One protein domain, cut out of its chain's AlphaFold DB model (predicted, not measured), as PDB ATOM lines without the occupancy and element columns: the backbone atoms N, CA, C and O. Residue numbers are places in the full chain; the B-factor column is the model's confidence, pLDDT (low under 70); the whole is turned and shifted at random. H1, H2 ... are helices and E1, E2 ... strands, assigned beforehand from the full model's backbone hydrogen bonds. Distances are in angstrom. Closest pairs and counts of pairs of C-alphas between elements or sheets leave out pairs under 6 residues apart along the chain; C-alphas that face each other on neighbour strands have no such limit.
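What this domain is: This is residues 37 to 133 of the 155 residues of the protein "Peptidase_S49 domain-containing protein" of Candidatus Lloydbacteria bacterium RIFCSPHIGHO2_01_FULL_49_22 (UniProt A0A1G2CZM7). A twisted sheet of four parallel strands, in the order E1, E4, E5, E6, has helices H1 and H3 over one face, while its other face is bare of helices. H2 runs side by side with both helices, touching each of them, and a tiny parallel pair, E2 and E3, sits near the first residues of H1 and H2. The printed part has 97 residues, with three named helices and six named strands in the order E1, E2, E3, H1, E4, H2, E5, H3, E6; the class is mixed, helices and strands. It is compact, with a radius of gyration of the C-alphas of 12.1 A, and rounded, spanning 33 by 32 by 19 A.

How they stand to each other: Start at the sheet's edge strand E1, residues 37 to 43, parallel to E4, residues 75 to 84; N 40 and O 79 are 2.9 A apart, within hydrogen-bond range. On the other side of E4 look for E5, residues 106 to 115, with N 82 and O 109 at 2.8 A; E5 bends by 113 degrees at residue 112. Edge strand E6, residues 127 to 130, is parallel to E5, with N 110 and O 129 at 2.8 A. H1, residues 59 to 71, is over E1 and E4 at a height over the sheet of 9.8 A. On the same face H3, residues 117 to 122, is over E5, at a height of 7.4 A; with H1 it makes two layers, helices on one face of a sheet. H2, residues 89 to 99, only grazes the sheet. It touches H3 at a shallow tilt of 7 degrees, the same way, the closest C-alphas being those of Ala 96 and Ala 121, 4.1 A apart. It touches H1 at 3 degrees, also shallow and the same way, with C-alphas 59 and 91 at 5.1 A. H1 and H3 are apart. E4, H2, E5 and E5, H3, E6 are strand-helix-strand units, parallel neighbour strands joined through a helix, with right-handed crossovers. E2, residues 45 to 47, is parallel to E3, residues 56 to 58, with N 57 and O 45 at 2.9 A. In H1, H2 and H3 every O i to N i+4 pair is within hydrogen-bond range.

Where its parts are: Find C-alpha 37 at (-0.171, -26.629, 22.452); from there E1 runs 18.7 A. E4 covers 24.9 A, E5 19.3 A, H1 18.1 A and H2 15.6 A. E6 ends at C-alpha 130, (-14.208, -19.980, 11.786).

The domain as a whole: The C-alphas farthest apart, of Asp 73 and Ser 133, are 35.6 A apart. The printed part has no cut, and no link is long. Ser 53 alone has pLDDT under 70.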
ATOM      1  N   VAL A  37       0.234 -27.155  23.759       96.50
ATOM      2  CA  VAL A  37      -0.171 -26.629  22.452       96.50
ATOM      3  C   VAL A  37       0.226 -25.166  22.430       96.50
ATOM      4  O   VAL A  37      -0.178 -24.412  23.315       96.50
ATOM      5  N   SER A  38       1.027 -24.776  21.443       97.75
ATOM      6  CA  SER A  38       1.411 -23.378  21.274       97.75
ATOM      7  C   SER A  38       0.292 -22.602  20.594       97.75
ATOM      8  O   SER A  38      -0.372 -23.124  19.697       97.75
ATOM      9  N   VAL A  39       0.090 -21.355  21.011       98.19
ATOM     10  CA  VAL A  39      -0.859 -20.435  20.383       98.19
ATOM     11  C   VAL A  39      -0.094 -19.197  19.943       98.19
ATOM     12  O   VAL A  39       0.544 -18.540  20.766       98.19
ATOM     13  N   ARG A  40      -0.170 -18.877  18.650       98.31
ATOM     14  CA  ARG A  40       0.451 -17.693  18.045       98.31
ATOM     15  C   ARG A  40      -0.625 -16.771  17.507       98.31
ATOM     16  O   ARG A  40      -1.535 -17.234  16.831       98.31
ATOM     17  N   ALA A  41      -0.533 -15.487  17.831       98.06
ATOM     18  CA  ALA A  41      -1.503 -14.498  17.386       98.06
ATOM     19  C   ALA A  41      -1.103 -13.924  16.020       98.06
ATOM     20  O   ALA A  41       0.057 -13.587  15.797       98.06
ATOM     21  N   LEU A  42      -2.084 -13.800  15.131       98.12
ATOM     22  CA  LEU A  42      -2.038 -12.981  13.924       98.12
ATOM     23  C   LEU A  42      -3.175 -11.968  14.049       98.12
ATOM     24  O   LEU A  42      -4.284 -12.181  13.550       98.12
ATOM     25  N   HIS A  43      -2.911 -10.916  14.819       97.44
ATOM     26  CA  HIS A  43      -3.871  -9.862  15.144       97.44
ATOM     27  C   HIS A  43      -3.446  -8.547  14.490       97.44
ATOM     28  O   HIS A  43      -2.254  -8.258  14.368       97.44
ATOM     29  N   GLY A  44      -4.430  -7.773  14.037       97.00
ATOM     30  CA  GLY A  44      -4.171  -6.490  13.395       97.00
ATOM     31  C   GLY A  44      -3.612  -6.615  11.973       97.00
ATOM     32  O   GLY A  44      -3.789  -7.639  11.307       97.00
ATOM     33  N   GLU A  45      -2.990  -5.555  11.459       96.62
ATOM     34  CA  GLU A  45      -2.452  -5.541  10.090       96.62
ATOM     35  C   GLU A  45      -1.249  -6.490   9.950       96.62
ATOM     36  O   GLU A  45      -0.329  -6.470  10.764       96.62
ATOM     37  N   LEU A  46      -1.248  -7.328   8.909       97.62
ATOM     38  CA  LEU A  46      -0.169  -8.276   8.635       97.62
ATOM     39  C   LEU A  46       0.930  -7.612   7.797       97.62
ATOM     40  O   LEU A  46       0.744  -7.359   6.604       97.62
ATOM     41  N   THR A  47       2.086  -7.364   8.403       97.69
ATOM     42  CA  THR A  47       3.235  -6.681   7.794       97.69
ATOM     43  C   THR A  47       4.403  -7.635   7.561       97.69
ATOM     44  O   THR A  47       4.441  -8.730   8.107       97.69
ATOM     45  N   THR A  48       5.359  -7.267   6.700       96.94
ATOM     46  CA  THR A  48       6.561  -8.102   6.481       96.94
ATOM     47  C   THR A  48       7.587  -7.939   7.606       96.94
ATOM     48  O   THR A  48       8.270  -8.884   7.989       96.94
ATOM     49  N   TYR A  49       7.686  -6.728   8.148       94.50
ATOM     50  CA  TYR A  49       8.600  -6.345   9.220       94.50
ATOM     51  C   TYR A  49       7.851  -5.428  10.179       94.50
ATOM     52  O   TYR A  49       6.906  -4.767   9.755       94.50
ATOM     53  N   GLN A  50       8.309  -5.313  11.423       90.25
ATOM     54  CA  GLN A  50       7.773  -4.330  12.365       90.25
ATOM     55  C   GLN A  50       7.886  -2.911  11.773       90.25
ATOM     56  O   GLN A  50       8.994  -2.441  11.491       90.25
ATOM     57  N   LEU A  51       6.756  -2.226  11.570       83.50
ATOM     58  CA  LEU A  51       6.706  -0.891  10.963       83.50
ATOM     59  C   LEU A  51       6.472   0.214  11.999       83.50
ATOM     60  O   LEU A  51       6.781   1.376  11.723       83.50
ATOM     61  N   GLY A  52       5.993  -0.113  13.203       79.50
ATOM     62  CA  GLY A  52       5.863   0.878  14.264       79.50
ATOM     63  C   GLY A  52       5.134   0.393  15.511       79.50
ATOM     64  O   GLY A  52       5.250  -0.751  15.932       79.50
ATOM     65  N   SER A  53       4.424   1.323  16.151       67.31
ATOM     66  CA  SER A  53       3.581   1.055  17.316       67.31
ATOM     67  C   SER A  53       2.125   1.080  16.865       67.31
ATOM     68  O   SER A  53       1.540   2.150  16.705       67.31
ATOM     69  N   GLY A  54       1.564  -0.094  16.615       77.50
ATOM     70  CA  GLY A  54       0.190  -0.277  16.175       77.50
ATOM     71  C   GLY A  54      -0.290  -1.685  16.492       77.50
ATOM     72  O   GLY A  54       0.463  -2.497  17.028       77.50
ATOM     73  N   ASP A  55      -1.552  -1.947  16.175       88.12
ATOM     74  CA  ASP A  55      -2.103  -3.299  16.172       88.12
ATOM     75  C   ASP A  55      -1.676  -3.965  14.853       88.12
ATOM     76  O   ASP A  55      -2.367  -3.873  13.836       88.12
ATOM     77  N   GLU A  56      -0.450  -4.490  14.840       94.69
ATOM     78  CA  GLU A  56       0.180  -5.151  13.695       94.69
ATOM     79  C   GLU A  56       0.845  -6.463  14.122       94.69
ATOM     80  O   GLU A  56       1.343  -6.594  15.240       94.69
ATOM     81  N   THR A  57       0.897  -7.417  13.195       97.25
ATOM     82  CA  THR A  57       1.697  -8.638  13.305       97.25
ATOM     83  C   THR A  57       2.690  -8.659  12.154       97.25
ATOM     84  O   THR A  57       2.274  -8.613  10.996       97.25
ATOM     85  N   ASP A  58       3.987  -8.774  12.436       97.31
ATOM     86  CA  ASP A  58       4.992  -8.956  11.392       97.31
ATOM     87  C   ASP A  58       5.246 -10.444  11.099       97.31
ATOM     88  O   ASP A  58       5.414 -11.276  11.998       97.31
ATOM     89  N   SER A  59       5.294 -10.798   9.815       98.44
ATOM     90  CA  SER A  59       5.550 -12.170   9.376       98.44
ATOM     91  C   SER A  59       6.952 -12.644   9.739       98.44
ATOM     92  O   SER A  59       7.117 -13.827  10.028       98.44
ATOM     93  N   GLN A  60       7.958 -11.760   9.781       97.75
ATOM     94  CA  GLN A  60       9.324 -12.135  10.153       97.75
ATOM     95  C   GLN A  60       9.373 -12.778  11.547       97.75
ATOM     96  O   GLN A  60       9.940 -13.865  11.714       97.75
ATOM     97  N   SER A  61       8.783 -12.122  12.545       97.50
ATOM     98  CA  SER A  61       8.743 -12.614  13.920       97.50
ATOM     99  C   SER A  61       7.842 -13.835  14.033       97.50
ATOM    100  O   SER A  61       8.286 -14.861  14.552       97.50
ATOM    101  N   LEU A  62       6.635 -13.777  13.460       98.50
ATOM    102  CA  LEU A  62       5.669 -14.876  13.520       98.50
ATOM    103  C   LEU A  62       6.216 -16.169  12.894       98.50
ATOM    104  O   LEU A  62       6.128 -17.233  13.500       98.50
ATOM    105  N   VAL A  63       6.845 -16.100  11.718       98.69
ATOM    106  CA  VAL A  63       7.477 -17.264  11.071       98.69
ATOM    107  C   VAL A  63       8.613 -17.824  11.926       98.69
ATOM    108  O   VAL A  63       8.743 -19.041  12.067       98.69
ATOM    109  N   SER A  64       9.425 -16.953  12.531       98.50
ATOM    110  CA  SER A  64      10.512 -17.383  13.413       98.50
ATOM    111  C   SER A  64       9.985 -18.083  14.670       98.50
ATOM    112  O   SER A  64      10.564 -19.068  15.121       98.50
ATOM    113  N   GLU A  65       8.868 -17.612  15.220       98.50
ATOM    114  CA  GLU A  65       8.183 -18.236  16.350       98.50
ATOM    115  C   GLU A  65       7.557 -19.585  15.995       98.50
ATOM    116  O   GLU A  65       7.776 -20.553  16.719       98.50
ATOM    117  N   LEU A  66       6.865 -19.684  14.858       98.62
ATOM    118  CA  LEU A  66       6.302 -20.947  14.369       98.62
ATOM    119  C   LEU A  66       7.394 -22.005  14.153       98.62
ATOM    120  O   LEU A  66       7.219 -23.160  14.532       98.62
ATOM    121  N   ALA A  67       8.548 -21.612  13.609       98.31
ATOM    122  CA  ALA A  67       9.684 -22.516  13.440       98.31
ATOM    123  C   ALA A  67      10.278 -22.985  14.782       98.31
ATOM    124  O   ALA A  67      10.678 -24.143  14.907       98.31
ATOM    125  N   ARG A  68      10.329 -22.109  15.798       98.25
ATOM    126  CA  ARG A  68      10.748 -22.498  17.158       98.25
ATOM    127  C   ARG A  68       9.761 -23.482  17.775       98.25
ATOM    128  O   ARG A  68      10.191 -24.465  18.369       98.25
ATOM    129  N   ASP A  69       8.467 -23.244  17.590       98.00
ATOM    130  CA  ASP A  69       7.421 -24.124  18.105       98.00
ATOM    131  C   ASP A  69       7.458 -25.507  17.457       98.00
ATOM    132  O   ASP A  69       7.253 -26.513  18.137       98.00
ATOM    133  N   ASP A  70       7.758 -25.585  16.160       98.00
ATOM    134  CA  ASP A  70       7.916 -26.858  15.450       98.00
ATOM    135  C   ASP A  70       9.147 -27.635  15.932       98.00
ATOM    136  O   ASP A  70       9.103 -28.857  16.054       98.00
ATOM    137  N   ALA A  71      10.218 -26.933  16.309       97.44
ATOM    138  CA  ALA A  71      11.451 -27.541  16.808       97.44
ATOM    139  C   ALA A  71      11.411 -27.947  18.298       97.44
ATOM    140  O   ALA A  71      12.245 -28.737  18.729       97.44
ATOM    141  N   ASP A  72      10.482 -27.419  19.101       95.69
ATOM    142  CA  ASP A  72      10.419 -27.684  20.548       95.69
ATOM    143  C   ASP A  72       9.648 -28.975  20.874       95.69
ATOM    144  O   ASP A  72       8.418 -29.002  20.830       95.69
ATOM    145  N   ASP A  73      10.344 -30.045  21.258       93.00
ATOM    146  CA  ASP A  73       9.746 -31.354  21.574       93.00
ATOM    147  C   ASP A  73       8.666 -31.327  22.673       93.00
ATOM    148  O   ASP A  73       7.837 -32.246  22.750       93.00
ATOM    149  N   SER A  74       8.620 -30.286  23.513       92.75
ATOM    150  CA  SER A  74       7.553 -30.108  24.503       92.75
ATOM    151  C   SER A  74       6.217 -29.706  23.864       92.75
ATOM    152  O   SER A  74       5.159 -30.070  24.385       92.75
ATOM    153  N   ILE A  75       6.246 -29.025  22.712       95.75
ATOM    154  CA  ILE A  75       5.069 -28.598  21.947       95.75
ATOM    155  C   ILE A  75       4.583 -29.749  21.062       95.75
ATOM    156  O   ILE A  75       5.337 -30.328  20.282       95.75
ATOM    157  N   LYS A  76       3.294 -30.075  21.177       96.00
ATOM    158  CA  LYS A  76       2.627 -31.185  20.476       96.00
ATOM    159  C   LYS A  76       1.722 -30.737  19.328       96.00
ATOM    160  O   LYS A  76       1.288 -31.576  18.547       96.00
ATOM    161  N   GLY A  77       1.443 -29.441  19.226       97.31
ATOM    162  CA  GLY A  77       0.643 -28.853  18.156       97.31
ATOM    163  C   GLY A  77       0.621 -27.333  18.242       97.31
ATOM    164  O   GLY A  77       1.022 -26.759  19.260       97.31
ATOM    165  N   ILE A  78       0.171 -26.691  17.166       98.62
ATOM    166  CA  ILE A  78       0.218 -25.235  17.005       98.62
ATOM    167  C   ILE A  78      -1.162 -24.713  16.595       98.62
ATOM    168  O   ILE A  78      -1.819 -25.260  15.712       98.62
ATOM    169  N   ILE A  79      -1.609 -23.638  17.234       98.75
ATOM    170  CA  ILE A  79      -2.808 -22.895  16.853       98.75
ATOM    171  C   ILE A  79      -2.375 -21.510  16.387       98.75
ATOM    172  O   ILE A  79      -1.766 -20.762  17.153       98.75
ATOM    173  N   LEU A  80      -2.730 -21.153  15.155       98.81
ATOM    174  CA  LEU A  80      -2.670 -19.772  14.692       98.81
ATOM    175  C   LEU A  80      -4.011 -19.093  14.993       98.81
ATOM    176  O   LEU A  80      -5.035 -19.435  14.403       98.81
ATOM    177  N   ASP A  81      -4.008 -18.152  15.928       98.62
ATOM    178  CA  ASP A  81      -5.171 -17.381  16.359       98.62
ATOM    179  C   ASP A  81      -5.289 -16.091  15.541       98.62
ATOM    180  O   ASP A  81      -4.480 -15.179  15.700       98.62
ATOM    181  N   ILE A  82      -6.276 -16.018  14.648       98.75
ATOM    182  CA  ILE A  82      -6.369 -14.976  13.618       98.75
ATOM    183  C   ILE A  82      -7.497 -13.997  13.947       98.75
ATOM    184  O   ILE A  82      -8.657 -14.397  14.071       98.75
ATOM    185  N   ASP A  83      -7.158 -12.711  14.013       98.12
ATOM    186  CA  ASP A  83      -8.111 -11.599  13.995       98.12
ATOM    187  C   ASP A  83      -7.512 -10.422  13.210       98.12
ATOM    188  O   ASP A  83      -6.901  -9.512  13.771       98.12
ATOM    189  N   SER A  84      -7.580 -10.503  11.879       98.25
ATOM    190  CA  SER A  84      -6.825  -9.615  10.994       98.25
ATOM    191  C   SER A  84      -7.562  -9.285   9.688       98.25
ATOM    192  O   SER A  84      -8.100 -10.187   9.027       98.25
ATOM    193  N   PRO A  85      -7.519  -8.009   9.247       97.38
ATOM    194  CA  PRO A  85      -8.004  -7.594   7.932       97.38
ATOM    195  C   PRO A  85      -7.082  -8.025   6.776       97.38
ATOM    196  O   PRO A  85      -7.415  -7.806   5.610       97.38
ATOM    197  N   GLY A  86      -5.921  -8.616   7.075       97.44
ATOM    198  CA  GLY A  86      -4.856  -8.889   6.119       97.44
ATOM    199  C   GLY A  86      -3.793  -7.797   6.135       97.44
ATOM    200  O   GLY A  86      -3.504  -7.223   7.179       97.44
ATOM    201  N   GLY A  87      -3.175  -7.542   4.984       96.25
ATOM    202  CA  GLY A  87      -2.040  -6.632   4.869       96.25
ATOM    203  C   GLY A  87      -1.184  -6.970   3.655       96.25
ATOM    204  O   GLY A  87      -1.698  -7.169   2.551       96.25
ATOM    205  N   TYR A  88       0.127  -7.046   3.849       96.56
ATOM    206  CA  TYR A  88       1.088  -7.236   2.772       96.56
ATOM    207  C   TYR A  88       0.994  -8.653   2.168       96.56
ATOM    208  O   TYR A  88       1.071  -9.639   2.903       96.56
ATOM    209  N   PRO A  89       0.903  -8.792   0.827       96.88
ATOM    210  CA  PRO A  89       0.829 -10.099   0.166       96.88
ATOM    211  C   PRO A  89       1.999 -11.029   0.514       96.88
ATOM    212  O   PRO A  89       1.785 -12.206   0.778       96.88
ATOM    213  N   VAL A  90       3.218 -10.481   0.573       97.88
ATOM    214  CA  VAL A  90       4.438 -11.233   0.914       97.88
ATOM    215  C   VAL A  90       4.345 -11.818   2.323       97.88
ATOM    216  O   VAL A  90       4.643 -12.989   2.520       97.88
ATOM    217  N   ALA A  91       3.860 -11.036   3.288       98.25
ATOM    218  CA  ALA A  91       3.708 -11.492   4.664       98.25
ATOM    219  C   ALA A  91       2.681 -12.636   4.783       98.25
ATOM    220  O   ALA A  91       2.915 -13.615   5.490       98.25
ATOM    221  N   GLY A  92       1.571 -12.551   4.039       98.38
ATOM    222  CA  GLY A  92       0.588 -13.636   3.947       98.38
ATOM    223  C   GLY A  92       1.175 -14.925   3.367       98.38
ATOM    224  O   GLY A  92       0.969 -16.003   3.927       98.38
ATOM    225  N   GLU A  93       1.943 -14.816   2.278       98.56
ATOM    226  CA  GLU A  93       2.630 -15.951   1.650       98.56
ATOM    227  C   GLU A  93       3.645 -16.604   2.597       98.56
ATOM    228  O   GLU A  93       3.665 -17.827   2.728       98.56
ATOM    229  N   GLU A  94       4.471 -15.809   3.278       98.81
ATOM    230  CA  GLU A  94       5.495 -16.295   4.207       98.81
ATOM    231  C   GLU A  94       4.890 -17.138   5.336       98.81
ATOM    232  O   GLU A  94       5.384 -18.235   5.629       98.81
ATOM    233  N   VAL A  95       3.791 -16.667   5.933       98.81
ATOM    234  CA  VAL A  95       3.091 -17.392   7.002       98.81
ATOM    235  C   VAL A  95       2.418 -18.654   6.456       98.81
ATOM    236  O   VAL A  95       2.616 -19.729   7.023       98.81
ATOM    237  N   ALA A  96       1.702 -18.568   5.327       98.81
ATOM    238  CA  ALA A  96       1.051 -19.727   4.704       98.81
ATOM    239  C   ALA A  96       2.063 -20.828   4.350       98.81
ATOM    240  O   ALA A  96       1.889 -22.005   4.672       98.81
ATOM    241  N   SER A  97       3.166 -20.429   3.715       98.75
ATOM    242  CA  SER A  97       4.254 -21.316   3.313       98.75
ATOM    243  C   SER A  97       4.907 -21.983   4.522       98.75
ATOM    244  O   SER A  97       5.254 -23.162   4.469       98.75
ATOM    245  N   THR A  98       5.049 -21.254   5.629       98.75
ATOM    246  CA  THR A  98       5.610 -21.787   6.876       98.75
ATOM    247  C   THR A  98       4.679 -22.802   7.519       98.75
ATOM    248  O   THR A  98       5.129 -23.916   7.769       98.75
ATOM    249  N   LEU A  99       3.397 -22.467   7.705       98.69
ATOM    250  CA  LEU A  99       2.397 -23.381   8.269       98.69
ATOM    251  C   LEU A  99       2.328 -24.705   7.498       98.69
ATOM    252  O   LEU A  99       2.385 -25.771   8.104       98.69
ATOM    253  N   SER A 100       2.336 -24.645   6.162       98.62
ATOM    254  CA  SER A 100       2.249 -25.843   5.307       98.62
ATOM    255  C   SER A 100       3.447 -26.794   5.411       98.62
ATOM    256  O   SER A 100       3.391 -27.924   4.928       98.62
ATOM    257  N   ARG A 101       4.562 -26.324   5.984       98.44
ATOM    258  CA  ARG A 101       5.808 -27.082   6.147       98.44
ATOM    259  C   ARG A 101       6.042 -27.552   7.576       98.44
ATOM    260  O   ARG A 101       7.024 -28.262   7.793       98.44
ATOM    261  N   LEU A 102       5.201 -27.147   8.528       98.31
ATOM    262  CA  LEU A 102       5.317 -27.612   9.904       98.31
ATOM    263  C   LEU A 102       5.099 -29.123   9.943       98.31
ATOM    264  O   LEU A 102       4.232 -29.661   9.256       98.31
ATOM    265  N   VAL A 103       5.903 -29.814  10.745       98.12
ATOM    266  CA  VAL A 103       5.757 -31.262  10.934       98.12
ATOM    267  C   VAL A 103       4.660 -31.551  11.957       98.12
ATOM    268  O   VAL A 103       3.989 -32.583  11.883       98.12
ATOM    269  N   LYS A 104       4.474 -30.648  12.926       97.62
ATOM    270  CA  LYS A 104       3.459 -30.793  13.971       97.62
ATOM    271  C   LYS A 104       2.057 -30.444  13.465       97.62
ATOM    272  O   LYS A 104       1.914 -29.516  12.666       97.62
ATOM    273  N   PRO A 105       1.010 -31.109  13.998       98.06
ATOM    274  CA  PRO A 105      -0.371 -30.750  13.704       98.06
ATOM    275  C   PRO A 105      -0.623 -29.274  13.995       98.06
ATOM    276  O   PRO A 105      -0.312 -28.792  15.093       98.06
ATOM    277  N   ASN A 106      -1.205 -28.570  13.030       98.62
ATOM    278  CA  ASN A 106      -1.476 -27.152  13.170       98.62
ATOM    279  C   ASN A 106      -2.851 -26.761  12.622       98.62
ATOM    280  O   ASN A 106      -3.342 -27.306  11.637       98.62
ATOM    281  N   VAL A 107      -3.501 -25.812  13.290       98.81
ATOM    282  CA  VAL A 107      -4.816 -25.309  12.880       98.81
ATOM    283  C   VAL A 107      -4.845 -23.790  12.926       98.81
ATOM    284  O   VAL A 107      -4.251 -23.174  13.810       98.81
ATOM    285  N   ALA A 108      -5.577 -23.184  11.999       98.81
ATOM    286  CA  ALA A 108      -5.893 -21.764  12.030       98.81
ATOM    287  C   ALA A 108      -7.298 -21.565  12.606       98.81
ATOM    288  O   ALA A 108      -8.255 -22.212  12.176       98.81
ATOM    289  N   VAL A 109      -7.438 -20.662  13.573       98.75
ATOM    290  CA  VAL A 109      -8.720 -20.299  14.184       98.75
ATOM    291  C   VAL A 109      -8.985 -18.831  13.905       98.75
ATOM    292  O   VAL A 109      -8.355 -17.954  14.488       98.75
ATOM    293  N   ILE A 110      -9.935 -18.562  13.016       98.69
ATOM    294  CA  ILE A 110     -10.389 -17.212  12.697       98.69
ATOM    295  C   ILE A 110     -11.433 -16.790  13.734       98.69
ATOM    296  O   ILE A 110     -12.485 -17.422  13.869       98.69
ATOM    297  N   ARG A 111     -11.126 -15.715  14.469       96.75
ATOM    298  CA  ARG A 111     -11.990 -15.098  15.481       96.75
ATOM    299  C   ARG A 111     -13.002 -14.173  14.818       96.75
ATOM    300  O   ARG A 111     -13.975 -14.664  14.246       96.75
ATOM    301  N   SER A 112     -12.803 -12.862  14.903       97.50
ATOM    302  CA  SER A 112     -13.719 -11.888  14.314       97.50
ATOM    303  C   SER A 112     -13.478 -11.784  12.812       97.50
ATOM    304  O   SER A 112     -14.429 -11.908  12.044       97.50
ATOM    305  N   MET A 113     -12.217 -11.640  12.388       98.31
ATOM    306  CA  MET A 113     -11.865 -11.419  10.986       98.31
ATOM    307  C   MET A 113     -10.664 -12.253  10.525       98.31
ATOM    308  O   MET A 113      -9.655 -12.374  11.208       98.31
ATOM    309  N   GLY A 114     -10.761 -12.808   9.322       98.38
ATOM    310  CA  GLY A 114      -9.664 -13.467   8.619       98.38
ATOM    311  C   GLY A 114      -9.792 -13.162   7.138       98.38
ATOM    312  O   GLY A 114     -10.361 -13.953   6.381       98.38
ATOM    313  N   ALA A 115      -9.318 -11.980   6.744       98.31
ATOM    314  CA  ALA A 115      -9.531 -11.418   5.417       98.31
ATOM    315  C   ALA A 115      -8.214 -11.214   4.645       98.31
ATOM    316  O   ALA A 115      -7.141 -11.072   5.228       98.31
ATOM    317  N   SER A 116      -8.291 -11.208   3.313       98.25
ATOM    318  CA  SER A 116      -7.177 -10.919   2.403       98.25
ATOM    319  C   SER A 116      -5.915 -11.743   2.735       98.25
ATOM    320  O   SER A 116      -5.981 -12.972   2.769       98.25
ATOM    321  N   ALA A 117      -4.767 -11.105   2.986       98.19
ATOM    322  CA  ALA A 117      -3.512 -11.785   3.313       98.19
ATOM    323  C   ALA A 117      -3.585 -12.650   4.590       98.19
ATOM    324  O   ALA A 117      -2.876 -13.648   4.673       98.19
ATOM    325  N   ALA A 118      -4.464 -12.338   5.550       98.56
ATOM    326  CA  ALA A 118      -4.662 -13.175   6.735       98.56
ATOM    327  C   ALA A 118      -5.435 -14.459   6.400       98.56
ATOM    328  O   ALA A 118      -5.109 -15.530   6.908       98.56
ATOM    329  N   TYR A 119      -6.408 -14.380   5.482       98.62
ATOM    330  CA  TYR A 119      -7.034 -15.586   4.934       98.62
ATOM    331  C   TYR A 119      -6.017 -16.419   4.153       98.62
ATOM    332  O   TYR A 119      -5.992 -17.638   4.293       98.62
ATOM    333  N   TRP A 120      -5.139 -15.769   3.377       98.56
ATOM    334  CA  TRP A 120      -4.049 -16.453   2.682       98.56
ATOM    335  C   TRP A 120      -3.120 -17.172   3.669       98.56
ATOM    336  O   TRP A 120      -2.897 -18.367   3.504       98.56
ATOM    337  N   ALA A 121      -2.684 -16.511   4.746       98.75
ATOM    338  CA  ALA A 121      -1.921 -17.141   5.824       98.75
ATOM    339  C   ALA A 121      -2.634 -18.389   6.380       98.75
ATOM    340  O   ALA A 121      -2.034 -19.461   6.449       98.75
ATOM    341  N   ALA A 122      -3.936 -18.280   6.681       98.75
ATOM    342  CA  ALA A 122      -4.745 -19.389   7.191       98.75
ATOM    343  C   ALA A 122      -4.775 -20.607   6.252       98.75
ATOM    344  O   ALA A 122      -4.843 -21.735   6.730       98.75
ATOM    345  N   THR A 123      -4.687 -20.407   4.928       98.62
ATOM    346  CA  THR A 123      -4.683 -21.516   3.949       98.62
ATOM    347  C   THR A 123      -3.484 -22.452   4.058       98.62
ATOM    348  O   THR A 123      -3.539 -23.555   3.521       98.62
ATOM    349  N   GLY A 124      -2.421 -22.035   4.751       98.56
ATOM    350  CA  GLY A 124      -1.278 -22.893   5.036       98.56
ATOM    351  C   GLY A 124      -1.521 -23.920   6.141       98.56
ATOM    352  O   GLY A 124      -0.717 -24.837   6.268       98.56
ATOM    353  N   ALA A 125      -2.581 -23.771   6.944       98.81
ATOM    354  CA  ALA A 125      -2.846 -24.662   8.070       98.81
ATOM    355  C   ALA A 125      -3.508 -25.984   7.653       98.81
ATOM    356  O   ALA A 125      -4.220 -26.030   6.648       98.81
ATOM    357  N   ASP A 126      -3.366 -27.039   8.469       98.75
ATOM    358  CA  ASP A 126      -4.005 -28.339   8.185       98.75
ATOM    359  C   ASP A 126      -5.534 -28.221   8.157       98.75
ATOM    360  O   ASP A 126      -6.221 -28.888   7.379       98.75
ATOM    361  N   GLN A 127      -6.079 -27.382   9.043       98.62
ATOM    362  CA  GLN A 127      -7.505 -27.085   9.127       98.62
ATOM    363  C   GLN A 127      -7.736 -25.625   9.508       98.62
ATOM    364  O   GLN A 127      -7.014 -25.058  10.329       98.62
ATOM    365  N   ILE A 128      -8.800 -25.047   8.953       98.69
ATOM    366  CA  ILE A 128      -9.257 -23.692   9.264       98.69
ATOM    367  C   ILE A 128     -10.612 -23.784   9.958       98.69
ATOM    368  O   ILE A 128     -11.567 -24.345   9.416       98.69
ATOM    369  N   TYR A 129     -10.703 -23.191  11.143       98.69
ATOM    370  CA  TYR A 129     -11.934 -23.038  11.903       98.69
ATOM    371  C   TYR A 129     -12.349 -21.573  11.908       98.69
ATOM    372  O   TYR A 129     -11.526 -20.691  12.130       98.69
ATOM    373  N   ALA A 130     -13.634 -21.315  11.702       98.31
ATOM    374  CA  ALA A 130     -14.208 -19.980  11.786       98.31
ATOM    375  C   ALA A 130     -15.620 -20.060  12.369       98.31
ATOM    376  O   ALA A 130     -16.330 -21.057  12.188       98.31
ATOM    377  N   SER A 131     -16.045 -19.003  13.059       95.62
ATOM    378  CA  SER A 131     -17.451 -18.848  13.425       95.62
ATOM    379  C   SER A 131     -18.284 -18.575  12.173       95.62
ATOM    380  O   SER A 131     -17.815 -17.978  11.207       95.62
ATOM    381  N   LYS A 132     -19.573 -18.927  12.211       95.81
ATOM    382  CA  LYS A 132     -20.527 -18.530  11.158       95.81
ATOM    383  C   LYS A 132     -20.673 -17.010  11.033       95.81
ATOM    384  O   LYS A 132     -21.157 -16.542  10.010       95.81
ATOM    385  N   SER A 133     -20.297 -16.280  12.081       97.12
ATOM    386  CA  SER A 133     -20.319 -14.819  12.129       97.12
ATOM    387  C   SER A 133     -18.951 -14.183  11.867       97.12
ATOM    388  O   SER A 133     -18.848 -12.971  11.998       97.12
TER     389      SER A 133